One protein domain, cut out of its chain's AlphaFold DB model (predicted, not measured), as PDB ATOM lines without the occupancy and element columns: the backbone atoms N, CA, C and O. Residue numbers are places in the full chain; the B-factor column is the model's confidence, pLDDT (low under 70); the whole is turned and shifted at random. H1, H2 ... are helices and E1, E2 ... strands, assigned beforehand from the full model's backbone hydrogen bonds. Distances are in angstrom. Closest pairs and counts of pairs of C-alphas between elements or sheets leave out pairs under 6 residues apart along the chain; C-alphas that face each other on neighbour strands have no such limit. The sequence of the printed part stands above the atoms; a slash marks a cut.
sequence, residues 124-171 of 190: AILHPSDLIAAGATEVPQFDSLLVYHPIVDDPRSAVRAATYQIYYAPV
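What this domain is: This is residues 124 to 171 of the 190 residues of the protein "Mitochondrial intermediate peptidase" of Fasciola gigantica (UniProt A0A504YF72). A tiny two-stranded ribbon, E1 and E2, packs beside one end of the longest helix, H2, while short H1 packs crosswise on H2's middle; residues 134 to 144 make a wide loop from H1 back to E2. The printed part has 48 residues in the order E1, H1, E2, H2, the strands antiparallel, class mixed, with 23 residues in named elements, under half. It is compact, radius of gyration of the C-alphas 9.7 A, spanning 27 by 22 by 15 A.

How they stand to each other: E1, residues 124 to 126, and E2, residues 145 to 147, are antiparallel neighbours, with N 126 and O 145 2.8 A apart, within hydrogen-bond range. The closest C-alphas of E1 and H2, residues 157 to 167, are those of Ala 124 and Tyr 167, 5.3 A apart. H1, residues 128 to 133, touches H2, closest C-alphas Leu 131 and Ala 162, 5.6 A, about perpendicular at 74 degrees. In H1 and H2 every O i to N i+4 pair is within hydrogen-bond range.

Where its parts are: E1 begins at C-alpha 124 (55.087, 19.808, 183.973) and measures 6.5 A; E2 measures 6.3 A, H1 8.9 A. H2, 15.4 A, ends at C-alpha 167 (56.312, 24.599, 182.035).

The domain as a whole: The farthest C-alphas, Glu 138 and Val 171, are 28.1 A apart. The printed part has no cut; H1 to E2 is a long link. No printed residue is under 70 in pLDDT.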
ATOM      1  N   ALA A 124      53.641  19.928 183.858       94.06
ATOM      2  CA  ALA A 124      55.087  19.808 183.973       94.06
ATOM      3  C   ALA A 124      55.453  19.183 185.326       94.06
ATOM      4  O   ALA A 124      54.767  19.391 186.330       94.06
ATOM      5  N   ILE A 125      56.547  18.428 185.363       95.25
ATOM      6  CA  ILE A 125      57.044  17.800 186.587       95.25
ATOM      7  C   ILE A 125      58.247  18.605 187.068       95.25
ATOM      8  O   ILE A 125      59.258  18.686 186.377       95.25
ATOM      9  N   LEU A 126      58.125  19.205 188.249       95.69
ATOM     10  CA  LEU A 126      59.214  19.892 188.930       95.69
ATOM     11  C   LEU A 126      59.968  18.899 189.807       95.69
ATOM     12  O   LEU A 126      59.386  18.321 190.729       95.69
ATOM     13  N   HIS A 127      61.268  18.772 189.580       96.06
ATOM     14  CA  HIS A 127      62.192  18.035 190.431       96.06
ATOM     15  C   HIS A 127      63.056  18.985 191.277       96.06
ATOM     16  O   HIS A 127      63.296  20.134 190.894       96.06
ATOM     17  N   PRO A 128      63.608  18.517 192.413       95.75
ATOM     18  CA  PRO A 128      64.578  19.288 193.192       95.75
ATOM     19  C   PRO A 128      65.779  19.777 192.368       95.75
ATOM     20  O   PRO A 128      66.279  20.876 192.597       95.75
ATOM     21  N   SER A 129      66.219  18.990 191.380       95.06
ATOM     22  CA  SER A 129      67.313  19.348 190.469       95.06
ATOM     23  C   SER A 129      67.029  20.599 189.645       95.06
ATOM     24  O   SER A 129      67.955  21.363 189.383       95.06
ATOM     25  N   ASP A 130      65.771  20.846 189.280       96.19
ATOM     26  CA  ASP A 130      65.388  22.007 188.471       96.19
ATOM     27  C   ASP A 130      65.518  23.297 189.286       96.19
ATOM     28  O   ASP A 130      65.964  24.324 188.779       96.19
ATOM     29  N   LEU A 131      65.215  23.233 190.589       96.19
ATOM     30  CA  LEU A 131      65.440  24.347 191.513       96.19
ATOM     31  C   LEU A 131      66.934  24.636 191.684       96.19
ATOM     32  O   LEU A 131      67.331  25.802 191.691       96.19
ATOM     33  N   ILE A 132      67.765  23.595 191.786       95.25
ATOM     34  CA  ILE A 132      69.228  23.736 191.864       95.25
ATOM     35  C   ILE A 132      69.765  24.365 190.571       95.25
ATOM     36  O   ILE A 132      70.538  25.321 190.635       95.25
ATOM     37  N   ALA A 133      69.321  23.885 189.406       95.56
ATOM     38  CA  ALA A 133      69.703  24.428 188.102       95.56
ATOM     39  C   ALA A 133      69.273  25.896 187.929       95.56
ATOM     40  O   ALA A 133      69.997  26.689 187.327       95.56
ATOM     41  N   ALA A 134      68.141  26.278 188.523       95.69
ATOM     42  CA  ALA A 134      67.653  27.653 188.569       95.69
ATOM     43  C   ALA A 134      68.326  28.533 189.648       95.69
ATOM     44  O   ALA A 134      67.958  29.700 189.805       95.69
ATOM     45  N   GLY A 135      69.309  28.005 190.390       94.94
ATOM     46  CA  GLY A 135      70.119  28.760 191.349       94.94
ATOM     47  C   GLY A 135      69.575  28.802 192.780       94.94
ATOM     48  O   GLY A 135      69.912  29.720 193.528       94.94
ATOM     49  N   ALA A 136      68.728  27.851 193.183       94.19
ATOM     50  CA  ALA A 136      68.291  27.736 194.573       94.19
ATOM     51  C   ALA A 136      69.455  27.319 195.489       94.19
ATOM     52  O   ALA A 136      70.141  26.331 195.234       94.19
ATOM     53  N   THR A 137      69.648  28.050 196.588       91.12
ATOM     54  CA  THR A 137      70.622  27.707 197.640       91.12
ATOM     55  C   THR A 137      70.055  26.740 198.673       91.12
ATOM     56  O   THR A 137      70.795  25.965 199.269       91.12
ATOM     57  N   GLU A 138      68.737  26.775 198.876       90.00
ATOM     58  CA  GLU A 138      68.003  25.892 199.777       90.00
ATOM     59  C   GLU A 138      66.855  25.247 199.001       90.00
ATOM     60  O   GLU A 138      66.013  25.941 198.423       90.00
ATOM     61  N   VAL A 139      66.827  23.915 198.984       90.75
ATOM     62  CA  VAL A 139      65.791  23.133 198.309       90.75
ATOM     63  C   VAL A 139      65.102  22.248 199.346       90.75
ATOM     64  O   VAL A 139      65.786  21.473 200.019       90.75
ATOM     65  N   PRO A 140      63.773  22.366 199.529       86.38
ATOM     66  CA  PRO A 140      63.043  21.493 200.438       86.38
ATOM     67  C   PRO A 140      63.085  20.046 199.941       86.38
ATOM     68  O   PRO A 140      63.249  19.785 198.752       86.38
ATOM     69  N   GLN A 141      62.912  19.094 200.854       89.75
ATOM     70  CA  GLN A 141      62.892  17.680 200.500       89.75
ATOM     71  C   GLN A 141      61.512  17.299 199.938       89.75
ATOM     72  O   GLN A 141      60.520  17.299 200.665       89.75
ATOM     73  N   PHE A 142      61.458  17.002 198.640       92.62
ATOM     74  CA  PHE A 142      60.296  16.468 197.923       92.62
ATOM     75  C   PHE A 142      60.779  15.623 196.735       92.62
ATOM     76  O   PHE A 142      61.894  15.829 196.260       92.62
ATOM     77  N   ASP A 143      59.957  14.688 196.255       92.88
ATOM     78  CA  ASP A 143      60.321  13.836 195.111       92.88
ATOM     79  C   ASP A 143      60.084  14.564 193.783       92.88
ATOM     80  O   ASP A 143      61.007  14.822 193.005       92.88
ATOM     81  N   SER A 144      58.828  14.928 193.535       94.56
ATOM     82  CA  SER A 144      58.417  15.747 192.405       94.56
ATOM     83  C   SER A 144      57.103  16.466 192.699       94.56
ATOM     84  O   SER A 144      56.340  16.068 193.583       94.56
ATOM     85  N   LEU A 145      56.848  17.553 191.975       93.94
ATOM     86  CA  LEU A 145      55.604  18.317 192.062       93.94
ATOM     87  C   LEU A 145      55.029  18.544 190.668       93.94
ATOM     88  O   LEU A 145      55.760  18.872 189.738       93.94
ATOM     89  N   LEU A 146      53.712  18.406 190.540       95.12
ATOM     90  CA  LEU A 146      53.003  18.744 189.310       95.12
ATOM     91  C   LEU A 146      52.802  20.260 189.229       95.12
ATOM     92  O   LEU A 146      52.283  20.879 190.160       95.12
ATOM     93  N   VAL A 147      53.202  20.848 188.107       94.56
ATOM     94  CA  VAL A 147      53.127  22.283 187.828       94.56
ATOM     95  C   VAL A 147      52.177  22.507 186.657       94.56
ATOM     96  O   VAL A 147      52.498  22.231 185.504       94.56
ATOM     97  N   TYR A 148      50.990  23.025 186.974       93.62
ATOM     98  CA  TYR A 148      49.927  23.314 186.001       93.62
ATOM     99  C   TYR A 148      50.032  24.713 185.380       93.62
ATOM    100  O   TYR A 148      49.384  24.995 184.376       93.62
ATOM    101  N   HIS A 149      50.831  25.596 185.980       94.19
ATOM    102  CA  HIS A 149      51.128  26.935 185.480       94.19
ATOM    103  C   HIS A 149      52.437  27.458 186.104       94.19
ATOM    104  O   HIS A 149      52.759  27.079 187.239       94.19
ATOM    105  N   PRO A 150      53.175  28.365 185.438       95.25
ATOM    106  CA  PRO A 150      54.342  29.016 186.026       95.25
ATOM    107  C   PRO A 150      53.979  29.749 187.323       95.25
ATOM    108  O   PRO A 150      52.951  30.425 187.396       95.25
ATOM    109  N   ILE A 151      54.823  29.644 188.349       94.94
ATOM    110  CA  ILE A 151      54.609  30.346 189.618       94.94
ATOM    111  C   ILE A 151      55.332  31.689 189.539       94.94
ATOM    112  O   ILE A 151      56.550  31.755 189.684       94.94
ATOM    113  N   VAL A 152      54.588  32.768 189.297       95.25
ATOM    114  CA  VAL A 152      55.167  34.104 189.054       95.25
ATOM    115  C   VAL A 152      55.314  34.966 190.309       95.25
ATOM    116  O   VAL A 152      56.157  35.858 190.326       95.25
ATOM    117  N   ASP A 153      54.573  34.667 191.376       95.81
ATOM    118  CA  ASP A 153      54.521  35.500 192.589       95.81
ATOM    119  C   ASP A 153      55.314  34.921 193.780       95.81
ATOM    120  O   ASP A 153      55.257  35.450 194.889       95.81
ATOM    121  N   ASP A 154      56.082  33.838 193.585       95.12
ATOM    122  CA  ASP A 154      56.930  33.280 194.652       95.12
ATOM    123  C   ASP A 154      58.095  34.241 194.963       95.12
ATOM    124  O   ASP A 154      58.752  34.713 194.030       95.12
ATOM    125  N   PRO A 155      58.417  34.524 196.239       95.25
ATOM    126  CA  PRO A 155      59.529  35.411 196.594       95.25
ATOM    127  C   PRO A 155      60.893  34.897 196.101       95.25
ATOM    128  O   PRO A 155      61.793  35.696 195.825       95.25
ATOM    129  N   ARG A 156      61.059  33.582 195.937       94.50
ATOM    130  CA  ARG A 156      62.311  32.949 195.506       94.50
ATOM    131  C   ARG A 156      62.417  32.987 193.983       94.50
ATOM    132  O   ARG A 156      61.664  32.322 193.275       94.50
ATOM    133  N   SER A 157      63.408  33.712 193.465       95.81
ATOM    134  CA  SER A 157      63.651  33.820 192.017       95.81
ATOM    135  C   SER A 157      63.890  32.468 191.344       95.81
ATOM    136  O   SER A 157      63.416  32.265 190.231       95.81
ATOM    137  N   ALA A 158      64.562  31.541 192.032       96.00
ATOM    138  CA  ALA A 158      64.823  30.197 191.526       96.00
ATOM    139  C   ALA A 158      63.532  29.396 191.291       96.00
ATOM    140  O   ALA A 158      63.430  28.694 190.291       96.00
ATOM    141  N   VAL A 159      62.513  29.543 192.149       95.31
ATOM    142  CA  VAL A 159      61.211  28.876 191.957       95.31
ATOM    143  C   VAL A 159      60.505  29.428 190.724       95.31
ATOM    144  O   VAL A 159      60.028  28.660 189.888       95.31
ATOM    145  N   ARG A 160      60.485  30.756 190.565       96.75
ATOM    146  CA  ARG A 160      59.879  31.392 189.387       96.75
ATOM    147  C   ARG A 160      60.571  30.959 188.095       96.75
ATOM    148  O   ARG A 160      59.907  30.581 187.138       96.75
ATOM    149  N   ALA A 161      61.903  30.977 188.087       97.00
ATOM    150  CA  ALA A 161      62.700  30.576 186.933       97.00
ATOM    151  C   ALA A 161      62.520  29.089 186.595       97.00
ATOM    152  O   ALA A 161      62.232  28.775 185.443       97.00
ATOM    153  N   ALA A 162      62.618  28.194 187.584       96.88
ATOM    154  CA  ALA A 162      62.447  26.757 187.377       96.88
ATOM    155  C   ALA A 162      61.048  26.431 186.849       96.88
ATOM    156  O   ALA A 162      60.925  25.779 185.817       96.88
ATOM    157  N   THR A 163      59.994  26.933 187.504       96.62
ATOM    158  CA  THR A 163      58.608  26.653 187.091       96.62
ATOM    159  C   THR A 163      58.288  27.209 185.706       96.62
ATOM    160  O   THR A 163      57.603  26.542 184.941       96.62
ATOM    161  N   TYR A 164      58.822  28.380 185.343       96.81
ATOM    162  CA  TYR A 164      58.708  28.910 183.982       96.81
ATOM    163  C   TYR A 164      59.419  28.016 182.959       96.81
ATOM    164  O   TYR A 164      58.839  27.677 181.930       96.81
ATOM    165  N   GLN A 165      60.664  27.618 183.238       96.06
ATOM    166  CA  GLN A 165      61.473  26.818 182.319       96.06
ATOM    167  C   GLN A 165      60.868  25.440 182.058       96.06
ATOM    168  O   GLN A 165      60.770  25.050 180.901       96.06
ATOM    169  N   ILE A 166      60.438  24.726 183.102       95.44
ATOM    170  CA  ILE A 166      59.846  23.390 182.935       95.44
ATOM    171  C   ILE A 166      58.468  23.456 182.272       95.44
ATOM    172  O   ILE A 166      58.138  22.583 181.480       95.44
ATOM    173  N   TYR A 167      57.667  24.485 182.571       95.12
ATOM    174  CA  TYR A 167      56.312  24.599 182.035       95.12
ATOM    175  C   TYR A 167      56.319  24.889 180.532       95.12
ATOM    176  O   TYR A 167      55.502  24.348 179.796       95.12
ATOM    177  N   TYR A 168      57.259  25.715 180.069       93.56
ATOM    178  CA  TYR A 168      57.439  26.021 178.648       93.56
ATOM    179  C   TYR A 168      58.501  25.146 177.968       93.56
ATOM    180  O   TYR A 168      58.937  25.461 176.857       93.56
ATOM    181  N   ALA A 169      58.944  24.068 178.619       93.19
ATOM    182  CA  ALA A 169      59.885  23.139 178.018       93.19
ATOM    183  C   ALA A 169      59.238  22.419 176.821       93.19
ATOM    184  O   ALA A 169      58.035  22.147 176.834       93.19
ATOM    185  N   PRO A 170      60.019  22.066 175.785       92.31
ATOM    186  CA  PRO A 170      59.514  21.257 174.687       92.31
ATOM    187  C   PRO A 170      58.982  19.913 175.191       92.31
ATOM    188  O   PRO A 170      59.675  19.178 175.896       92.31
ATOM    189  N   VAL A 171      57.766  19.566 174.779       91.81
ATOM    190  CA  VAL A 171      57.188  18.245 175.026       91.81
ATOM    191  C   VAL A 171      57.638  17.293 173.923       91.81
ATOM    192  O   VAL A 171      57.526  17.588 172.729       91.81
TER     193      VAL A 171